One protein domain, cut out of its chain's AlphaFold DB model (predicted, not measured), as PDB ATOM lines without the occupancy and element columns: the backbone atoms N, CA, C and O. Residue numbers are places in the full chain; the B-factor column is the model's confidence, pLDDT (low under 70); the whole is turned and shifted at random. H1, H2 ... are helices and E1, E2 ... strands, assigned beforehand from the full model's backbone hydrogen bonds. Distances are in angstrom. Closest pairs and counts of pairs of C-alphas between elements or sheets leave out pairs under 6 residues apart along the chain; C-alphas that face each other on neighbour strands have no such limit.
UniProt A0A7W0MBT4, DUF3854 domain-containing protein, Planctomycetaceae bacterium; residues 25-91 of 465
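Overview. This is residues 25 to 91 of the 465 residues of the protein "DUF3854 domain-containing protein" of Planctomycetaceae bacterium (UniProt A0A7W0MBT4). A long two-strand hairpin, E2 and E3, with the short strand E1 added beside the beginning of E2, makes a small sheet that stands between two helical parts. H1 and H2 lie to one side and only graze the sheet; H3 lies to the other side, nearer to E3. The printed part has 67 residues with three named helices and three named strands in the order H1, H2, E1, H3, E2, E3. The sheet's order is E1, E2, E3, all antiparallel, and the class is mixed, helices and strands. The whole is only just compact, close to loose, with a radius of gyration of the C-alphas of 12.6 A, and flat, spanning 33 by 29 by 14 A.

Along the chain. E2 covers residues 70 to 76, 18.8 A from first to last C-alpha, beginning at C-alpha 70 (-29.482, 74.825, 39.704). E3 covers residues 82 to 90, 21.2 A, bends by 55 degrees at residue 85 and ends at C-alpha 90 (-28.858, 73.056, 43.146). E1 covers residues 46 to 48, 6.6 A. H1, residues 25 to 31, is 9.8 A long and begins at C-alpha 25 (-38.057, 68.602, 36.977). H2, residues 37 to 43, is also 9.8 A long, and H3, residues 51 to 58, is 10.6 A.

Arrangement. The sheet is strongly twisted, but only just, with C-alphas up to 4.3 A off its best plane. E2 and E3 form a hairpin, antiparallel at 155 degrees; N 73 and O 87, 2.8 A, and N 89 and O 71, 2.9 A, are within hydrogen-bond range. On the other side of E2, E1 is antiparallel to it at 123 degrees, with N 72 and O 46 at 2.8 A. H3 is on the sheet at a height of 8.0 A, beside the strands and over none of them, but only just; its closest C-alphas to E3 are those of Lys 57 and Glu 86, 6.8 A. H1 only grazes the sheet with residues 26 to 30; the C-alphas of His 26 and Ile 71 are 6.9 A apart. H2 only grazes it with residues 40 to 43; the C-alphas of Ala 43 and Pro 74 are 7.5 A apart. H1 and H2 are near each other, with 7 pairs of C-alphas within 10 A, while both are apart from H3. In H1, H2 and H3 every O i to N i+4 pair is within hydrogen-bond range.

Size, cuts and confidence. The two C-alphas farthest apart, those of Val 66 and Asn 79, are 36.3 A apart. The link from H3 to E2, 11 residues, is long; the other links are tight. The printed part has no cut. Its mean pLDDT is 95.2, and no printed residue is under 70.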
ATOM      1  N   HIS A  25     -38.016  68.945  35.553       95.06
ATOM      2  CA  HIS A  25     -38.057  68.602  36.977       95.06
ATOM      3  C   HIS A  25     -38.008  69.847  37.871       95.06
ATOM      4  O   HIS A  25     -38.632  69.854  38.930       95.06
ATOM      5  N   HIS A  26     -37.332  70.919  37.439       96.69
ATOM      6  CA  HIS A  26     -37.379  72.207  38.128       96.69
ATOM      7  C   HIS A  26     -38.761  72.843  38.021       96.69
ATOM      8  O   HIS A  26     -39.284  73.296  39.037       96.69
ATOM      9  N   ARG A  27     -39.376  72.819  36.831       95.88
ATOM     10  CA  ARG A  27     -40.747  73.306  36.629       95.88
ATOM     11  C   ARG A  27     -41.731  72.560  37.526       95.88
ATOM     12  O   ARG A  27     -42.424  73.205  38.303       95.88
ATOM     13  N   ARG A  28     -41.709  71.219  37.517       95.38
ATOM     14  CA  ARG A  28     -42.533  70.406  38.433       95.38
ATOM     15  C   ARG A  28     -42.302  70.761  39.897       95.38
ATOM     16  O   ARG A  28     -43.264  71.012  40.606       95.38
ATOM     17  N   SER A  29     -41.045  70.867  40.336       93.94
ATOM     18  CA  SER A  29     -40.739  71.210  41.732       93.94
ATOM     19  C   SER A  29     -41.221  72.610  42.139       93.94
ATOM     20  O   SER A  29     -41.445  72.838  43.326       93.94
ATOM     21  N   LEU A  30     -41.330  73.558  41.201       95.19
ATOM     22  CA  LEU A  30     -41.893  74.890  41.447       95.19
ATOM     23  C   LEU A  30     -43.428  74.859  41.443       95.19
ATOM     24  O   LEU A  30     -44.041  75.480  42.306       95.19
ATOM     25  N   HIS A  31     -44.043  74.088  40.542       94.31
ATOM     26  CA  HIS A  31     -45.497  73.881  40.501       94.31
ATOM     27  C   HIS A  31     -46.016  73.175  41.756       94.31
ATOM     28  O   HIS A  31     -47.038  73.575  42.299       94.31
ATOM     29  N   GLU A  32     -45.276  72.191  42.274       91.25
ATOM     30  CA  GLU A  32     -45.562  71.523  43.556       91.25
ATOM     31  C   GLU A  32     -45.600  72.499  44.743       91.25
ATOM     32  O   GLU A  32     -46.206  72.194  45.761       91.25
ATOM     33  N   ARG A  33     -44.972  73.675  44.611       89.38
ATOM     34  CA  ARG A  33     -44.966  74.760  45.608       89.38
ATOM     35  C   ARG A  33     -46.003  75.846  45.305       89.38
ATOM     36  O   ARG A  33     -45.927  76.940  45.848       89.38
ATOM     37  N   GLY A  34     -46.902  75.605  44.354       91.06
ATOM     38  CA  GLY A  34     -47.940  76.557  43.965       91.06
ATOM     39  C   GLY A  34     -47.484  77.697  43.046       91.06
ATOM     40  O   GLY A  34     -48.267  78.616  42.813       91.06
ATOM     41  N   LEU A  35     -46.262  77.667  42.492       94.69
ATOM     42  CA  LEU A  35     -45.841  78.672  41.509       94.69
ATOM     43  C   LEU A  35     -46.382  78.319  40.122       94.69
ATOM     44  O   LEU A  35     -46.050  77.270  39.573       94.69
ATOM     45  N   THR A  36     -47.161  79.223  39.529       94.81
ATOM     46  CA  THR A  36     -47.617  79.100  38.137       94.81
ATOM     47  C   THR A  36     -46.524  79.529  37.157       94.81
ATOM     48  O   THR A  36     -45.581  80.231  37.525       94.81
ATOM     49  N   ASP A  37     -46.657  79.162  35.881       95.19
ATOM     50  CA  ASP A  37     -45.694  79.575  34.852       95.19
ATOM     51  C   ASP A  37     -45.594  81.103  34.712       95.19
ATOM     52  O   ASP A  37     -44.493  81.627  34.559       95.19
ATOM     53  N   ALA A  38     -46.706  81.825  34.886       95.00
ATOM     54  CA  ALA A  38     -46.710  83.287  34.895       95.00
ATOM     55  C   ALA A  38     -45.918  83.868  36.083       95.00
ATOM     56  O   ALA A  38     -45.164  84.825  35.918       95.00
ATOM     57  N   MET A  39     -46.038  83.272  37.278       95.69
ATOM     58  CA  MET A  39     -45.256  83.686  38.454       95.69
ATOM     59  C   MET A  39     -43.760  83.425  38.250       95.69
ATOM     60  O   MET A  39     -42.924  84.262  38.591       95.69
ATOM     61  N   ILE A  40     -43.427  82.259  37.692       96.12
ATOM     62  CA  ILE A  40     -42.060  81.840  37.372       96.12
ATOM     63  C   ILE A  40     -41.410  82.827  36.399       96.12
ATOM     64  O   ILE A  40     -40.291  83.282  36.645       96.12
ATOM     65  N   GLU A  41     -42.120  83.164  35.323       95.50
ATOM     66  CA  GLU A  41     -41.660  84.099  34.300       95.50
ATOM     67  C   GLU A  41     -41.486  85.509  34.871       95.50
ATOM     68  O   GLU A  41     -40.408  86.090  34.743       95.50
ATOM     69  N   ALA A  42     -42.487  86.026  35.592       94.75
ATOM     70  CA  ALA A  42     -42.420  87.347  36.219       94.75
ATOM     71  C   ALA A  42     -41.256  87.460  37.221       94.75
ATOM     72  O   ALA A  42     -40.571  88.483  37.289       94.75
ATOM     73  N   ALA A  43     -40.995  86.393  37.983       95.38
ATOM     74  CA  ALA A  43     -39.874  86.324  38.916       95.38
ATOM     75  C   ALA A  43     -38.521  86.139  38.218       95.38
ATOM     76  O   ALA A  43     -37.483  86.379  38.836       95.38
ATOM     77  N   GLY A  44     -38.509  85.770  36.936       95.62
ATOM     78  CA  GLY A  44     -37.295  85.471  36.186       95.62
ATOM     79  C   GLY A  44     -36.583  84.229  36.714       95.62
ATOM     80  O   GLY A  44     -35.356  84.203  36.742       95.62
ATOM     81  N   LEU A  45     -37.327  83.224  37.189       97.06
ATOM     82  CA  LEU A  45     -36.743  81.961  37.637       97.06
ATOM     83  C   LEU A  45     -36.343  81.123  36.420       97.06
ATOM     84  O   LEU A  45     -37.156  80.882  35.532       97.06
ATOM     85  N   TYR A  46     -35.108  80.625  36.406       97.12
ATOM     86  CA  TYR A  46     -34.608  79.795  35.309       97.12
ATOM     87  C   TYR A  46     -33.664  78.701  35.794       97.12
ATOM     88  O   TYR A  46     -33.251  78.675  36.954       97.12
ATOM     89  N   THR A  47     -33.333  77.767  34.900       97.81
ATOM     90  CA  THR A  47     -32.289  76.770  35.155       97.81
ATOM     91  C   THR A  47     -30.975  77.217  34.546       97.81
ATOM     92  O   THR A  47     -30.919  77.506  33.356       97.81
ATOM     93  N   GLU A  48     -29.913  77.212  35.344       97.44
ATOM     94  CA  GLU A  48     -28.552  77.327  34.836       97.44
ATOM     95  C   GLU A  48     -27.865  75.959  34.906       97.44
ATOM     96  O   GLU A  48     -27.767  75.334  35.968       97.44
ATOM     97  N   SER A  49     -27.384  75.509  33.751       96.06
ATOM     98  CA  SER A  49     -26.730  74.209  33.554       96.06
ATOM     99  C   SER A  49     -25.242  74.356  33.244       96.06
ATOM    100  O   SER A  49     -24.481  73.395  33.368       96.06
ATOM    101  N   VAL A  50     -24.791  75.560  32.883       96.25
ATOM    102  CA  VAL A  50     -23.391  75.851  32.596       96.25
ATOM    103  C   VAL A  50     -22.641  76.054  33.910       96.25
ATOM    104  O   VAL A  50     -22.745  77.075  34.587       96.25
ATOM    105  N   TYR A  51     -21.813  75.075  34.267       97.00
ATOM    106  CA  TYR A  51     -21.082  75.060  35.541       97.00
ATOM    107  C   TYR A  51     -20.134  76.251  35.725       97.00
ATOM    108  O   TYR A  51     -19.930  76.697  36.854       97.00
ATOM    109  N   ALA A  52     -19.577  76.793  34.637       96.75
ATOM    110  CA  ALA A  52     -18.770  78.011  34.691       96.75
ATOM    111  C   ALA A  52     -19.605  79.228  35.131       96.75
ATOM    112  O   ALA A  52     -19.148  80.013  35.960       96.75
ATOM    113  N   MET A  53     -20.848  79.337  34.650       96.56
ATOM    114  CA  MET A  53     -21.771  80.401  35.049       96.56
ATOM    115  C   MET A  53     -22.213  80.226  36.502       96.56
ATOM    116  O   MET A  53     -22.127  81.173  37.279       96.56
ATOM    117  N   LEU A  54     -22.571  79.006  36.926       96.75
ATOM    118  CA  LEU A  54     -22.890  78.715  38.334       96.75
ATOM    119  C   LEU A  54     -21.731  79.083  39.276       96.75
ATOM    120  O   LEU A  54     -21.941  79.690  40.328       96.75
ATOM    121  N   ALA A  55     -20.493  78.752  38.894       96.62
ATOM    122  CA  ALA A  55     -19.303  79.112  39.658       96.62
ATOM    123  C   ALA A  55     -19.123  80.636  39.748       96.62
ATOM    124  O   ALA A  55     -18.889  81.153  40.843       96.62
ATOM    125  N   ALA A  56     -19.291  81.350  38.630       95.88
ATOM    126  CA  ALA A  56     -19.192  82.806  38.579       95.88
ATOM    127  C   ALA A  56     -20.229  83.481  39.492       95.88
ATOM    128  O   ALA A  56     -19.858  84.304  40.331       95.88
ATOM    129  N   LYS A  57     -21.499  83.056  39.420       95.50
ATOM    130  CA  LYS A  57     -22.602  83.554  40.265       95.50
ATOM    131  C   LYS A  57     -22.311  83.377  41.760       95.50
ATOM    132  O   LYS A  57     -22.551  84.274  42.564       95.50
ATOM    133  N   MET A  58     -21.700  82.252  42.139       95.19
ATOM    134  CA  MET A  58     -21.321  81.964  43.530       95.19
ATOM    135  C   MET A  58     -20.001  82.595  43.987       95.19
ATOM    136  O   MET A  58     -19.676  82.544  45.185       95.19
ATOM    137  N   ARG A  59     -19.245  83.193  43.055       94.62
ATOM    138  CA  ARG A  59     -17.866  83.671  43.244       94.62
ATOM    139  C   ARG A  59     -16.924  82.543  43.668       94.62
ATOM    140  O   ARG A  59     -16.101  82.693  44.573       94.62
ATOM    141  N   TRP A  60     -17.099  81.380  43.054       94.56
ATOM    142  CA  TRP A  60     -16.296  80.185  43.278       94.56
ATOM    143  C   TRP A  60     -15.346  79.954  42.111       94.56
ATOM    144  O   TRP A  60     -15.635  80.319  40.977       94.56
ATOM    145  N   LYS A  61     -14.218  79.287  42.384       95.38
ATOM    146  CA  LYS A  61     -13.274  78.892  41.329       95.38
ATOM    147  C   LYS A  61     -13.901  77.886  40.362       95.38
ATOM    148  O   LYS A  61     -13.693  77.989  39.165       95.38
ATOM    149  N   ASN A  62     -14.633  76.909  40.896       95.81
ATOM    150  CA  ASN A  62     -15.284  75.849  40.134       95.81
ATOM    151  C   ASN A  62     -16.604  75.461  40.807       95.81
ATOM    152  O   ASN A  62     -16.691  75.453  42.037       95.81
ATOM    153  N   TRP A  63     -17.591  75.071  40.005       96.38
ATOM    154  CA  TRP A  63     -18.831  74.473  40.484       96.38
ATOM    155  C   TRP A  63     -18.671  72.947  40.593       96.38
ATOM    156  O   TRP A  63     -18.350  72.296  39.592       96.38
ATOM    157  N   PRO A  64     -18.851  72.343  41.783       95.38
ATOM    158  CA  PRO A  64     -18.760  70.896  41.929       95.38
ATOM    159  C   PRO A  64     -19.836  70.186  41.101       95.38
ATOM    160  O   PRO A  64     -21.024  70.371  41.347       95.38
ATOM    161  N   LYS A  65     -19.426  69.303  40.179       95.12
ATOM    162  CA  LYS A  65     -20.351  68.561  39.299       95.12
ATOM    163  C   LYS A  65     -21.430  67.792  40.065       95.12
ATOM    164  O   LYS A  65     -22.544  67.649  39.583       95.12
ATOM    165  N   VAL A  66     -21.103  67.337  41.278       95.00
ATOM    166  CA  VAL A  66     -22.035  66.631  42.167       95.00
ATOM    167  C   VAL A  66     -23.276  67.455  42.510       95.00
ATOM    168  O   VAL A  66     -24.307  66.855  42.762       95.00
ATOM    169  N   LEU A  67     -23.206  68.793  42.498       95.81
ATOM    170  CA  LEU A  67     -24.357  69.658  42.782       95.81
ATOM    171  C   LEU A  67     -25.384  69.670  41.639       95.81
ATOM    172  O   LEU A  67     -26.544  69.978  41.894       95.81
ATOM    173  N   GLY A  68     -24.979  69.301  40.419       96.00
ATOM    174  CA  GLY A  68     -25.821  69.372  39.224       96.00
ATOM    175  C   GLY A  68     -26.136  70.810  38.782       96.00
ATOM    176  O   GLY A  68     -25.527  71.758  39.291       96.00
ATOM    177  N   PRO A  69     -27.042  70.975  37.803       97.00
ATOM    178  CA  PRO A  69     -27.716  72.241  37.510       97.00
ATOM    179  C   PRO A  69     -28.389  72.863  38.741       97.00
ATOM    180  O   PRO A  69     -28.559  72.217  39.779       97.00
ATOM    181  N   ALA A  70     -28.777  74.132  38.632       97.62
ATOM    182  CA  ALA A  70     -29.482  74.825  39.704       97.62
ATOM    183  C   ALA A  70     -30.614  75.708  39.181       97.62
ATOM    184  O   ALA A  70     -30.502  76.312  38.113       97.62
ATOM    185  N   ILE A  71     -31.668  75.839  39.989       98.00
ATOM    186  CA  ILE A  71     -32.633  76.931  39.844       98.00
ATOM    187  C   ILE A  71     -31.940  78.219  40.281       98.00
ATOM    188  O   ILE A  71     -31.393  78.291  41.389       98.00
ATOM    189  N   VAL A  72     -31.983  79.229  39.421       97.75
ATOM    190  CA  VAL A  72     -31.493  80.576  39.695       97.75
ATOM    191  C   VAL A  72     -32.657  81.450  40.144       97.75
ATOM    192  O   VAL A  72     -33.701  81.497  39.496       97.75
ATOM    193  N   ILE A  73     -32.464  82.139  41.267       97.19
ATOM    194  CA  ILE A  73     -33.430  83.057  41.867       97.19
ATOM    195  C   ILE A  73     -32.806  84.459  41.836       97.19
ATOM    196  O   ILE A  73     -31.945  84.750  42.679       97.19
ATOM    197  N   PRO A  74     -33.165  85.312  40.864       96.25
ATOM    198  CA  PRO A  74     -32.603  86.650  40.757       96.25
ATOM    199  C   PRO A  74     -33.193  87.582  41.815       96.25
ATOM    200  O   PRO A  74     -34.396  87.587  42.065       96.25
ATOM    201  N   TYR A  75     -32.337  88.393  42.431       95.12
ATOM    202  CA  TYR A  75     -32.745  89.425  43.374       95.12
ATOM    203  C   TYR A  75     -32.903  90.758  42.659       95.12
ATOM    204  O   TYR A  75     -32.088  91.155  41.818       95.12
ATOM    205  N   ARG A  76     -33.951  91.464  43.065       94.81
ATOM    206  CA  ARG A  76     -34.299  92.802  42.606       94.81
ATOM    207  C   ARG A  76     -34.371  93.739  43.805       94.81
ATOM    208  O   ARG A  76     -34.500  93.281  44.940       94.81
ATOM    209  N   ASP A  77     -34.237  95.030  43.551       92.69
ATOM    210  CA  ASP A  77     -34.520  96.060  44.542       92.69
ATOM    211  C   ASP A  77     -36.033  96.300  44.687       92.69
ATOM    212  O   ASP A  77     -36.853  95.672  44.011       92.69
ATOM    213  N   GLU A  78     -36.404  97.230  45.566       91.38
ATOM    214  CA  GLU A  78     -37.794  97.614  45.820       91.38
ATOM    215  C   GLU A  78     -38.526  98.175  44.585       91.38
ATOM    216  O   GLU A  78     -39.754  98.219  44.559       91.38
ATOM    217  N   ASN A  79     -37.784  98.570  43.544       90.94
ATOM    218  CA  ASN A  79     -38.315  99.097  42.288       90.94
ATOM    219  C   ASN A  79     -38.417  98.029  41.187       90.94
ATOM    220  O   ASN A  79     -38.829  98.347  40.068       90.94
ATOM    221  N   GLY A  80     -38.048  96.779  41.484       91.44
ATOM    222  CA  GLY A  80     -38.046  95.668  40.534       91.44
ATOM    223  C   GLY A  80     -36.804  95.609  39.638       91.44
ATOM    224  O   GLY A  80     -36.750  94.779  38.720       91.44
ATOM    225  N   VAL A  81     -35.792  96.443  39.893       92.50
ATOM    226  CA  VAL A  81     -34.547  96.479  39.119       92.50
ATOM    227  C   VAL A  81     -33.600  95.396  39.627       92.50
ATOM    228  O   VAL A  81     -33.396  95.245  40.828       92.50
ATOM    229  N   SER A  82     -33.011  94.620  38.712       93.31
ATOM    230  CA  SER A  82     -32.029  93.590  39.074       93.31
ATOM    231  C   SER A  82     -30.814  94.209  39.767       93.31
ATOM    232  O   SER A  82     -30.207  95.143  39.248       93.31
ATOM    233  N   ILE A  83     -30.419  93.647  40.912       92.50
ATOM    234  CA  ILE A  83     -29.244  94.102  41.676       92.50
ATOM    235  C   ILE A  83     -27.984  93.273  41.388       92.50
ATOM    236  O   ILE A  83     -27.008  93.340  42.137       92.50
ATOM    237  N   GLY A  84     -28.008  92.444  40.336       91.06
ATOM    238  CA  GLY A  84     -26.880  91.583  39.958       91.06
ATOM    239  C   GLY A  84     -26.544  90.514  41.003       91.06
ATOM    240  O   GLY A  84     -25.406  90.051  41.078       91.06
ATOM    241  N   LEU A  85     -27.518  90.151  41.841       92.75
ATOM    242  CA  LEU A  85     -27.379  89.139  42.879       92.75
ATOM    243  C   LEU A  85     -28.364  88.006  42.628       92.75
ATOM    244  O   LEU A  85     -29.535  88.247  42.352       92.75
ATOM    245  N   GLU A  86     -27.897  86.771  42.749       95.44
ATOM    246  CA  GLU A  86     -28.706  85.586  42.487       95.44
ATOM    247  C   GLU A  86     -28.453  84.538  43.571       95.44
ATOM    248  O   GLU A  86     -27.311  84.289  43.970       95.44
ATOM    249  N   LYS A  87     -29.527  83.908  44.041       95.50
ATOM    250  CA  LYS A  87     -29.481  82.761  44.951       95.50
ATOM    251  C   LYS A  87     -29.706  81.490  44.147       95.50
ATOM    252  O   LYS A  87     -30.523  81.475  43.231       95.50
ATOM    253  N   LEU A  88     -28.987  80.424  44.484       96.50
ATOM    254  CA  LEU A  88     -29.036  79.175  43.721       96.50
ATOM    255  C   LEU A  88     -29.640  78.043  44.547       96.50
ATOM    256  O   LEU A  88     -29.263  77.845  45.703       96.50
ATOM    257  N   ARG A  89     -30.525  77.253  43.939       96.44
ATOM    258  CA  ARG A  89     -31.009  75.976  44.481       96.44
ATOM    259  C   ARG A  89     -30.510  74.836  43.582       96.44
ATOM    260  O   ARG A  89     -31.128  74.600  42.548       96.44
ATOM    261  N   PRO A  90     -29.388  74.173  43.926       96.94
ATOM    262  CA  PRO A  90     -28.858  73.056  43.146       96.94
ATOM    263  C   PRO A  90     -29.761  71.820  43.219       96.94
ATOM    264  O   PRO A  90     -30.409  71.595  44.244       96.94
ATOM    265  N   ASP A  91     -29.715  70.988  42.178       95.75
ATOM    266  CA  ASP A  91     -30.398  69.687  42.120       95.75
ATOM    267  C   ASP A  91     -30.024  68.787  43.296       95.75
ATOM    268  O   ASP A  91     -30.873  68.182  43.952       95.75
TER     269      ASP A  91